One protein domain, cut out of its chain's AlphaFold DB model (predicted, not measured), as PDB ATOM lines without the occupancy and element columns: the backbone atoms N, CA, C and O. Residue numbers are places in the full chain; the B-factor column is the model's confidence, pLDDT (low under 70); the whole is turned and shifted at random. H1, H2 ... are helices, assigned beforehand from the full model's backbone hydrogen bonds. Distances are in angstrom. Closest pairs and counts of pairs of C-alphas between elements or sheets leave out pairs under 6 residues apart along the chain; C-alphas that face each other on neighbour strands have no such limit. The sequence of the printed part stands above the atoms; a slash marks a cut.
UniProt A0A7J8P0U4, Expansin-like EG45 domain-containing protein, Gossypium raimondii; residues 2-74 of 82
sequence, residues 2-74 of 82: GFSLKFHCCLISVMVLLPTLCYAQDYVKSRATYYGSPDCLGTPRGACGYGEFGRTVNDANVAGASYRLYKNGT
ATOM      1  N   GLY A   2      68.184 144.990 139.681       56.81
ATOM      2  CA  GLY A   2      68.960 144.666 138.462       56.81
ATOM      3  C   GLY A   2      70.369 145.283 138.323       56.81
ATOM      4  O   GLY A   2      71.162 144.793 137.524       56.81
ATOM      5  N   PHE A   3      70.714 146.329 139.089       55.16
ATOM      6  CA  PHE A   3      72.023 147.006 138.987       55.16
ATOM      7  C   PHE A   3      73.184 146.197 139.591       55.16
ATOM      8  O   PHE A   3      74.281 146.198 139.039       55.16
ATOM      9  N   SER A   4      72.931 145.459 140.678       64.25
ATOM     10  CA  SER A   4      73.959 144.659 141.364       64.25
ATOM     11  C   SER A   4      74.412 143.456 140.528       64.25
ATOM     12  O   SER A   4      75.606 143.169 140.454       64.25
ATOM     13  N   LEU A   5      73.479 142.804 139.820       65.75
ATOM     14  CA  LEU A   5      73.769 141.630 138.991       65.75
ATOM     15  C   LEU A   5      74.631 141.988 137.771       65.75
ATOM     16  O   LEU A   5      75.595 141.289 137.477       65.75
ATOM     17  N   LYS A   6      74.353 143.122 137.109       73.69
ATOM     18  CA  LYS A   6      75.176 143.616 135.991       73.69
ATOM     19  C   LYS A   6      76.607 143.935 136.426       73.69
ATOM     20  O   LYS A   6      77.543 143.584 135.718       73.69
ATOM     21  N   PHE A   7      76.778 144.559 137.591       73.00
ATOM     22  CA  PHE A   7      78.101 144.908 138.115       73.00
ATOM     23  C   PHE A   7      78.920 143.662 138.483       73.00
ATOM     24  O   PHE A   7      80.093 143.572 138.130       73.00
ATOM     25  N   HIS A   8      78.281 142.659 139.096       76.94
ATOM     26  CA  HIS A   8      78.909 141.365 139.378       76.94
ATOM     27  C   HIS A   8      79.285 140.610 138.096       76.94
ATOM     28  O   HIS A   8      80.394 140.091 138.007       76.94
ATOM     29  N   CYS A   9      78.421 140.601 137.074       80.69
ATOM     30  CA  CYS A   9      78.758 140.016 135.773       80.69
ATOM     31  C   CYS A   9      79.946 140.726 135.103       80.69
ATOM     32  O   CYS A   9      80.806 140.055 134.538       80.69
ATOM     33  N   CYS A  10      80.036 142.058 135.193       82.69
ATOM     34  CA  CYS A  10      81.184 142.807 134.675       82.69
ATOM     35  C   CYS A  10      82.480 142.464 135.417       82.69
ATOM     36  O   CYS A  10      83.497 142.235 134.771       82.69
ATOM     37  N   LEU A  11      82.453 142.386 136.750       83.75
ATOM     38  CA  LEU A  11      83.634 142.023 137.541       83.75
ATOM     39  C   LEU A  11      84.116 140.603 137.224       83.75
ATOM     40  O   LEU A  11      85.309 140.399 137.016       83.75
ATOM     41  N   ILE A  12      83.198 139.639 137.117       84.62
ATOM     42  CA  ILE A  12      83.532 138.260 136.734       84.62
ATOM     43  C   ILE A  12      84.119 138.223 135.317       84.62
ATOM     44  O   ILE A  12      85.144 137.585 135.098       84.62
ATOM     45  N   SER A  13      83.521 138.954 134.373       82.06
ATOM     46  CA  SER A  13      84.025 139.081 133.001       82.06
ATOM     47  C   SER A  13      85.461 139.617 132.965       82.06
ATOM     48  O   SER A  13      86.330 139.005 132.347       82.06
ATOM     49  N   VAL A  14      85.747 140.697 133.700       84.88
ATOM     50  CA  VAL A  14      87.095 141.279 133.778       84.88
ATOM     51  C   VAL A  14      88.088 140.294 134.395       84.88
ATOM     52  O   VAL A  14      89.159 140.103 133.834       84.88
ATOM     53  N   MET A  15      87.736 139.618 135.491       81.50
ATOM     54  CA  MET A  15      88.633 138.661 136.157       81.50
ATOM     55  C   MET A  15      88.959 137.437 135.290       81.50
ATOM     56  O   MET A  15      90.060 136.900 135.388       81.50
ATOM     57  N   VAL A  16      88.031 137.004 134.431       82.94
ATOM     58  CA  VAL A  16      88.243 135.876 133.505       82.94
ATOM     59  C   VAL A  16      89.007 136.302 132.246       82.94
ATOM     60  O   VAL A  16      89.788 135.516 131.713       82.94
ATOM     61  N   LEU A  17      88.816 137.536 131.768       77.25
ATOM     62  CA  LEU A  17      89.471 138.047 130.557       77.25
ATOM     63  C   LEU A  17      90.869 138.624 130.819       77.25
ATOM     64  O   LEU A  17      91.706 138.592 129.927       77.25
ATOM     65  N   LEU A  18      91.165 139.129 132.018       75.12
ATOM     66  CA  LEU A  18      92.472 139.729 132.322       75.12
ATOM     67  C   LEU A  18      93.667 138.768 132.122       75.12
ATOM     68  O   LEU A  18      94.657 139.196 131.531       75.12
ATOM     69  N   PRO A  19      93.603 137.480 132.525       73.06
ATOM     70  CA  PRO A  19      94.713 136.542 132.347       73.06
ATOM     71  C   PRO A  19      95.047 136.246 130.881       73.06
ATOM     72  O   PRO A  19      96.201 135.950 130.572       73.06
ATOM     73  N   THR A  20      94.076 136.337 129.964       68.38
ATOM     74  CA  THR A  20      94.305 136.039 128.538       68.38
ATOM     75  C   THR A  20      95.120 137.132 127.847       68.38
ATOM     76  O   THR A  20      95.892 136.836 126.938       68.38
ATOM     77  N   LEU A  21      95.031 138.379 128.325       64.88
ATOM     78  CA  LEU A  21      95.864 139.501 127.870       64.88
ATOM     79  C   LEU A  21      97.314 139.418 128.371       64.88
ATOM     80  O   LEU A  21      98.192 140.073 127.816       64.88
ATOM     81  N   CYS A  22      97.577 138.628 129.413       65.12
ATOM     82  CA  CYS A  22      98.907 138.476 130.004       65.12
ATOM     83  C   CYS A  22      99.721 137.329 129.381       65.12
ATOM     84  O   CYS A  22     100.854 137.088 129.798       65.12
ATOM     85  N   TYR A  23      99.167 136.618 128.394       65.12
ATOM     86  CA  TYR A  23      99.843 135.518 127.715       65.12
ATOM     87  C   TYR A  23     100.865 136.048 126.700       65.12
ATOM     88  O   TYR A  23     100.604 136.145 125.504       65.12
ATOM     89  N   ALA A  24     102.049 136.411 127.190       65.56
ATOM     90  CA  ALA A  24     103.214 136.662 126.352       65.56
ATOM     91  C   ALA A  24     103.962 135.333 126.142       65.56
ATOM     92  O   ALA A  24     104.565 134.797 127.072       65.56
ATOM     93  N   GLN A  25     103.890 134.766 124.935       64.38
ATOM     94  CA  GLN A  25     104.602 133.527 124.564       64.38
ATOM     95  C   GLN A  25     105.623 133.693 123.453       64.38
ATOM     96  O   GLN A  25     106.239 132.710 123.039       64.38
ATOM     97  N   ASP A  26     105.824 134.905 122.957       80.56
ATOM     98  CA  ASP A  26     106.760 135.078 121.864       80.56
ATOM     99  C   ASP A  26     108.187 135.032 122.408       80.56
ATOM    100  O   ASP A  26     108.724 136.005 122.944       80.56
ATOM    101  N   TYR A  27     108.807 133.859 122.270       86.00
ATOM    102  CA  TYR A  27     110.239 133.701 122.456       86.00
ATOM    103  C   TYR A  27     110.972 134.613 121.480       86.00
ATOM    104  O   TYR A  27     110.769 134.578 120.264       86.00
ATOM    105  N   VAL A  28     111.890 135.408 122.014       88.00
ATOM    106  CA  VAL A  28     112.770 136.231 121.195       88.00
ATOM    107  C   VAL A  28     114.015 135.418 120.864       88.00
ATOM    108  O   VAL A  28     114.683 134.898 121.758       88.00
ATOM    109  N   LYS A  29     114.361 135.333 119.573       91.38
ATOM    110  CA  LYS A  29     115.608 134.691 119.138       91.38
ATOM    111  C   LYS A  29     116.800 135.346 119.837       91.38
ATOM    112  O   LYS A  29     117.029 136.547 119.696       91.38
ATOM    113  N   SER A  30     117.578 134.540 120.545       90.62
ATOM    114  CA  SER A  30     118.781 134.963 121.256       90.62
ATOM    115  C   SER A  30     119.957 134.044 120.908       90.62
ATOM    116  O   SER A  30     119.814 133.080 120.153       90.62
ATOM    117  N   ARG A  31     121.155 134.384 121.389       93.69
ATOM    118  CA  ARG A  31     122.345 133.534 121.282       93.69
ATOM    119  C   ARG A  31     122.811 133.203 122.688       93.69
ATOM    120  O   ARG A  31     122.912 134.108 123.513       93.69
ATOM    121  N   ALA A  32     123.132 131.938 122.914       93.19
ATOM    122  CA  ALA A  32     123.687 131.454 124.164       93.19
ATOM    123  C   ALA A  32     125.053 130.815 123.912       93.19
ATOM    124  O   ALA A  32     125.290 130.191 122.877       93.19
ATOM    125  N   THR A  33     125.949 130.986 124.874       93.06
ATOM    126  CA  THR A  33     127.241 130.304 124.956       93.06
ATOM    127  C   THR A  33     127.468 129.914 126.404       93.06
ATOM    128  O   THR A  33     126.930 130.556 127.306       93.06
ATOM    129  N   TYR A  34     128.296 128.904 126.630       89.62
ATOM    130  CA  TYR A  34     128.639 128.454 127.970       89.62
ATOM    131  C   TYR A  34     130.027 128.953 128.381       89.62
ATOM    132  O   TYR A  34     130.969 128.928 127.589       89.62
ATOM    133  N   TYR A  35     130.137 129.386 129.633       88.94
ATOM    134  CA  TYR A  35     131.390 129.575 130.355       88.94
ATOM    135  C   TYR A  35     131.139 129.161 131.806       88.94
ATOM    136  O   TYR A  35     130.026 129.328 132.306       88.94
ATOM    137  N   GLY A  36     132.141 128.624 132.492       82.38
ATOM    138  CA  GLY A  36     131.913 128.139 133.845       82.38
ATOM    139  C   GLY A  36     133.144 127.558 134.506       82.38
ATOM    140  O   GLY A  36     134.248 127.574 133.954       82.38
ATOM    141  N   SER A  37     132.928 127.077 135.724       79.75
ATOM    142  CA  SER A  37     133.915 126.386 136.540       79.75
ATOM    143  C   SER A  37     133.836 124.860 136.351       79.75
ATOM    144  O   SER A  37     132.811 124.345 135.905       79.75
ATOM    145  N   PRO A  38     134.906 124.110 136.688       86.12
ATOM    146  CA  PRO A  38     134.970 122.654 136.487       86.12
ATOM    147  C   PRO A  38     133.894 121.840 137.221       86.12
ATOM    148  O   PRO A  38     133.642 120.696 136.868       86.12
ATOM    149  N   ASP A  39     133.282 122.421 138.252       89.81
ATOM    150  CA  ASP A  39     132.191 121.851 139.046       89.81
ATOM    151  C   ASP A  39     130.799 122.084 138.427       89.81
ATOM    152  O   ASP A  39     129.792 121.753 139.048       89.81
ATOM    153  N   CYS A  40     130.731 122.651 137.215       88.06
ATOM    154  CA  CYS A  40     129.499 122.984 136.494       88.06
ATOM    155  C   CYS A  40     128.579 123.984 137.219       88.06
ATOM    156  O   CYS A  40     127.435 124.165 136.804       88.06
ATOM    157  N   LEU A  41     129.073 124.658 138.261       90.88
ATOM    158  CA  LEU A  41     128.359 125.722 138.965       90.88
ATOM    159  C   LEU A  41     128.591 127.088 138.299       90.88
ATOM    160  O   LEU A  41     129.446 127.251 137.422       90.88
ATOM    161  N   GLY A  42     127.851 128.103 138.754       87.94
ATOM    162  CA  GLY A  42     128.113 129.491 138.372       87.94
ATOM    163  C   GLY A  42     129.477 129.996 138.860       87.94
ATOM    164  O   GLY A  42     130.141 129.375 139.692       87.94
ATOM    165  N   THR A  43     129.898 131.167 138.383       90.00
ATOM    166  CA  THR A  43     131.138 131.821 138.833       90.00
ATOM    167  C   THR A  43     130.880 132.744 140.030       90.00
ATOM    168  O   THR A  43     129.896 133.482 140.012       90.00
ATOM    169  N   PRO A  44     131.774 132.809 141.039       88.88
ATOM    170  CA  PRO A  44     131.563 133.667 142.212       88.88
ATOM    171  C   PRO A  44     131.695 135.161 141.905       88.88
ATOM    172  O   PRO A  44     131.222 136.019 142.647       88.88
ATOM    173  N   ARG A  45     132.378 135.501 140.809       90.44
ATOM    174  CA  ARG A  45     132.555 136.883 140.363       90.44
ATOM    175  C   ARG A  45     131.576 137.176 139.236       90.44
ATOM    176  O   ARG A  45     131.433 136.382 138.311       90.44
ATOM    177  N   GLY A  46     130.947 138.342 139.300       91.44
ATOM    178  CA  GLY A  46     130.029 138.827 138.277       91.44
ATOM    179  C   GLY A  46     129.574 140.253 138.570       91.44
ATOM    180  O   GLY A  46     129.687 140.730 139.698       91.44
ATOM    181  N   ALA A  47     129.038 140.930 137.555       95.75
ATOM    182  CA  ALA A  47     128.636 142.336 137.645       95.75
ATOM    183  C   ALA A  47     127.459 142.595 138.609       95.75
ATOM    184  O   ALA A  47     127.235 143.735 139.001       95.75
ATOM    185  N   CYS A  48     126.717 141.551 138.994       95.69
ATOM    186  CA  CYS A  48     125.637 141.634 139.981       95.69
ATOM    187  C   CYS A  48     126.111 141.497 141.437       95.69
ATOM    188  O   CYS A  48     125.311 141.674 142.347       95.69
ATOM    189  N   GLY A  49     127.387 141.169 141.678       95.81
ATOM    190  CA  GLY A  49     127.958 141.177 143.030       95.81
ATOM    191  C   GLY A  49     127.470 140.075 143.981       95.81
ATOM    192  O   GLY A  49     127.673 140.204 145.180       95.81
ATOM    193  N   TYR A  50     126.866 138.987 143.483       94.00
ATOM    194  CA  TYR A  50     126.326 137.913 144.336       94.00
ATOM    195  C   TYR A  50     127.378 137.061 145.065       94.00
ATOM    196  O   TYR A  50     127.027 136.327 145.986       94.00
ATOM    197  N   GLY A  51     128.658 137.140 144.691       94.19
ATOM    198  CA  GLY A  51     129.716 136.372 145.351       94.19
ATOM    199  C   GLY A  51     129.515 134.858 145.224       94.19
ATOM    200  O   GLY A  51     128.909 134.372 144.269       94.19
ATOM    201  N   GLU A  52     129.983 134.110 146.225       93.69
ATOM    202  CA  GLU A  52     129.829 132.646 146.283       93.69
ATOM    203  C   GLU A  52     128.362 132.191 146.272       93.69
ATOM    204  O   GLU A  52     128.048 131.150 145.702       93.69
ATOM    205  N   PHE A  53     127.440 132.993 146.817       93.56
ATOM    206  CA  PHE A  53     126.010 132.679 146.788       93.56
ATOM    207  C   PHE A  53     125.464 132.573 145.356       93.56
ATOM    208  O   PHE A  53     124.641 131.709 145.056       93.56
ATOM    209  N   GLY A  54     125.968 133.401 144.435       92.56
ATOM    210  CA  GLY A  54     125.546 133.388 143.033       92.56
ATOM    211  C   GLY A  54     125.910 132.108 142.276       92.56
ATOM    212  O   GLY A  54     125.406 131.900 141.177       92.56
ATOM    213  N   ARG A  55     126.770 131.247 142.830       92.38
ATOM    214  CA  ARG A  55     127.188 130.004 142.167       92.38
ATOM    215  C   ARG A  55     126.145 128.903 142.243       92.38
ATOM    216  O   ARG A  55     126.061 128.092 141.328       92.38
ATOM    217  N   THR A  56     125.407 128.866 143.347       93.31
ATOM    218  CA  THR A  56     124.492 127.773 143.699       93.31
ATOM    219  C   THR A  56     123.037 128.213 143.740       93.31
ATOM    220  O   THR A  56     122.150 127.372 143.863       93.31
ATOM    221  N   VAL A  57     122.768 129.516 143.615       91.81
ATOM    222  CA  VAL A  57     121.402 130.033 143.548       91.81
ATOM    223  C   VAL A  57     120.620 129.350 142.421       91.81
ATOM    224  O   VAL A  57     121.137 129.165 141.319       91.81
ATOM    225  N   ASN A  58     119.371 128.977 142.713       92.50
ATOM    226  CA  ASN A  58     118.463 128.321 141.770       92.50
ATOM    227  C   ASN A  58     119.057 127.049 141.125       92.50
ATOM    228  O   ASN A  58     119.021 126.891 139.906       92.50
ATOM    229  N   ASP A  59     119.665 126.179 141.939       92.62
ATOM    230  CA  ASP A  59     120.332 124.942 141.502       92.62
ATOM    231  C   ASP A  59     121.431 125.181 140.455       92.62
ATOM    232  O   ASP A  59     121.619 124.397 139.528       92.62
ATOM    233  N   ALA A  60     122.144 126.303 140.590       91.69
ATOM    234  CA  ALA A  60     123.158 126.777 139.647       91.69
ATOM    235  C   ALA A  60     122.648 127.054 138.220       91.69
ATOM    236  O   ALA A  60     123.453 127.249 137.306       91.69
ATOM    237  N   ASN A  61     121.328 127.174 138.025       92.12
ATOM    238  CA  ASN A  61     120.728 127.655 136.779       92.12
ATOM    239  C   ASN A  61     120.876 129.177 136.674       92.12
ATOM    240  O   ASN A  61     119.905 129.937 136.754       92.12
ATOM    241  N   VAL A  62     122.121 129.620 136.528       92.88
ATOM    242  CA  VAL A  62     122.505 131.024 136.411       92.88
ATOM    243  C   VAL A  62     123.111 131.293 135.044       92.88
ATOM    244  O   VAL A  62     123.875 130.494 134.509       92.88
ATOM    245  N   ALA A  63     122.786 132.451 134.475       93.19
ATOM    246  CA  ALA A  63     123.300 132.871 133.181       93.19
ATOM    247  C   ALA A  63     123.850 134.295 133.252       93.19
ATOM    248  O   ALA A  63     123.257 135.190 133.859       93.19
ATOM    249  N   GLY A  64     124.975 134.520 132.572       92.94
ATOM    250  CA  GLY A  64     125.403 135.867 132.220       92.94
ATOM    251  C   GLY A  64     124.452 136.449 131.174       92.94
ATOM    252  O   GLY A  64     124.166 135.812 130.162       92.94
ATOM    253  N   ALA A  65     123.961 137.663 131.405       94.25
ATOM    254  CA  ALA A  65     123.040 138.332 130.496       94.25
ATOM    255  C   ALA A  65     123.768 139.370 129.624       94.25
ATOM    256  O   ALA A  65     124.736 139.998 130.051       94.25
ATOM    257  N   SER A  66     123.283 139.588 128.396       94.81
ATOM    258  CA  SER A  66     123.806 140.655 127.529       94.81
ATOM    259  C   SER A  66     123.607 142.041 128.158       94.81
ATOM    260  O   SER A  66     122.713 142.231 128.983       94.81
ATOM    261  N   TYR A  67     124.361 143.045 127.698       95.56
ATOM    262  CA  TYR A  67     124.240 144.431 128.176       95.56
ATOM    263  C   TYR A  67     122.787 144.950 128.193       95.56
ATOM    264  O   TYR A  67     122.362 145.601 129.147       95.56
ATOM    265  N   ARG A  68     121.995 144.598 127.169       95.12
ATOM    266  CA  ARG A  68     120.588 145.019 127.038       95.12
ATOM    267  C   ARG A  68     119.674 144.435 128.116       95.12
ATOM    268  O   ARG A  68     118.693 145.081 128.471       95.12
ATOM    269  N   LEU A  69     119.970 143.228 128.597       95.38
ATOM    270  CA  LEU A  69     119.210 142.570 129.664       95.38
ATOM    271  C   LEU A  69     119.750 142.964 131.043       95.38
ATOM    272  O   LEU A  69     118.961 143.236 131.938       95.38
ATOM    273  N   TYR A  70     121.075 143.094 131.186       96.69
ATOM    274  CA  TYR A  70     121.720 143.552 132.420       96.69
ATOM    275  C   TYR A  70     121.249 144.951 132.850       96.69
ATOM    276  O   TYR A  70     121.074 145.188 134.044       96.69
ATOM    277  N   LYS A  71     121.023 145.869 131.893       96.88
ATOM    278  CA  LYS A  71     120.489 147.227 132.130       96.88
ATOM    279  C   LYS A  71     121.189 147.958 133.285       96.88
ATOM    280  O   LYS A  71     120.537 148.412 134.219       96.88
ATOM    281  N   ASN A  72     122.519 148.044 133.240       96.62
ATOM    282  CA  ASN A  72     123.332 148.660 134.301       96.62
ATOM    283  C   ASN A  72     123.023 148.113 135.713       96.62
ATOM    284  O   ASN A  72     123.041 148.855 136.690       96.62
ATOM    285  N   GLY A  73     122.707 146.821 135.821       97.19
ATOM    286  CA  GLY A  73     122.413 146.149 137.085       97.19
ATOM    287  C   GLY A  73     120.929 146.042 137.419       97.19
ATOM    288  O   GLY A  73     120.565 145.196 138.228       97.19
ATOM    289  N   THR A  74     120.044 146.802 136.766       97.62
ATOM    290  CA  THR A  74     118.592 146.681 136.997       97.62
ATOM    291  C   THR A  74     118.052 145.295 136.623       97.62
ATOM    292  O   THR A  74     117.041 144.869 137.169       97.62
TER     293      THR A  74
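Overview. This is residues 2 to 74 of the 82 residues of the protein "Expansin-like EG45 domain-containing protein" of Gossypium raimondii (UniProt A0A7J8P0U4). A helical arm, H1, sticks out with the link as far as residue 29 from a small body of loops with two short helices, H2 and H3. This arm makes most of the length, and the spans are 69 by 27 by 24 A. The printed part has 73 residues, with H1, H2 and H3 in that order and no named strand; it is all helix by class, with 35 residues in named elements, under half, and extended, with a radius of gyration of the C-alphas of 21.7 A.

Arrangement. Look first at H1, residues 2 to 21, then H2, residues 53 to 60, and H3, residues 67 to 73: each is apart from the other two. O i to N i+4 pairs are within hydrogen-bond range in 12 of 16 in H1, 2 of 4 in H2 and 1 of 3 in H3, where O i to N i+3 gives 2 of 4.

Along the chain. Find C-alpha 2 at (68.960, 144.666, 138.462); from there H1 runs 29.4 A. H2 spans 9.7 A, and H3 spans 9.3 A to C-alpha 73 at (122.413, 146.149, 137.085).

Size, cuts and confidence. The C-alphas farthest apart, of Gly 2 and Pro 38, are 69.6 A apart. The printed part has no cut; H1 to H2 is a long link of 31 residues. The model's pLDDT is under 70 at residues 2 to 5 and 20 to 25.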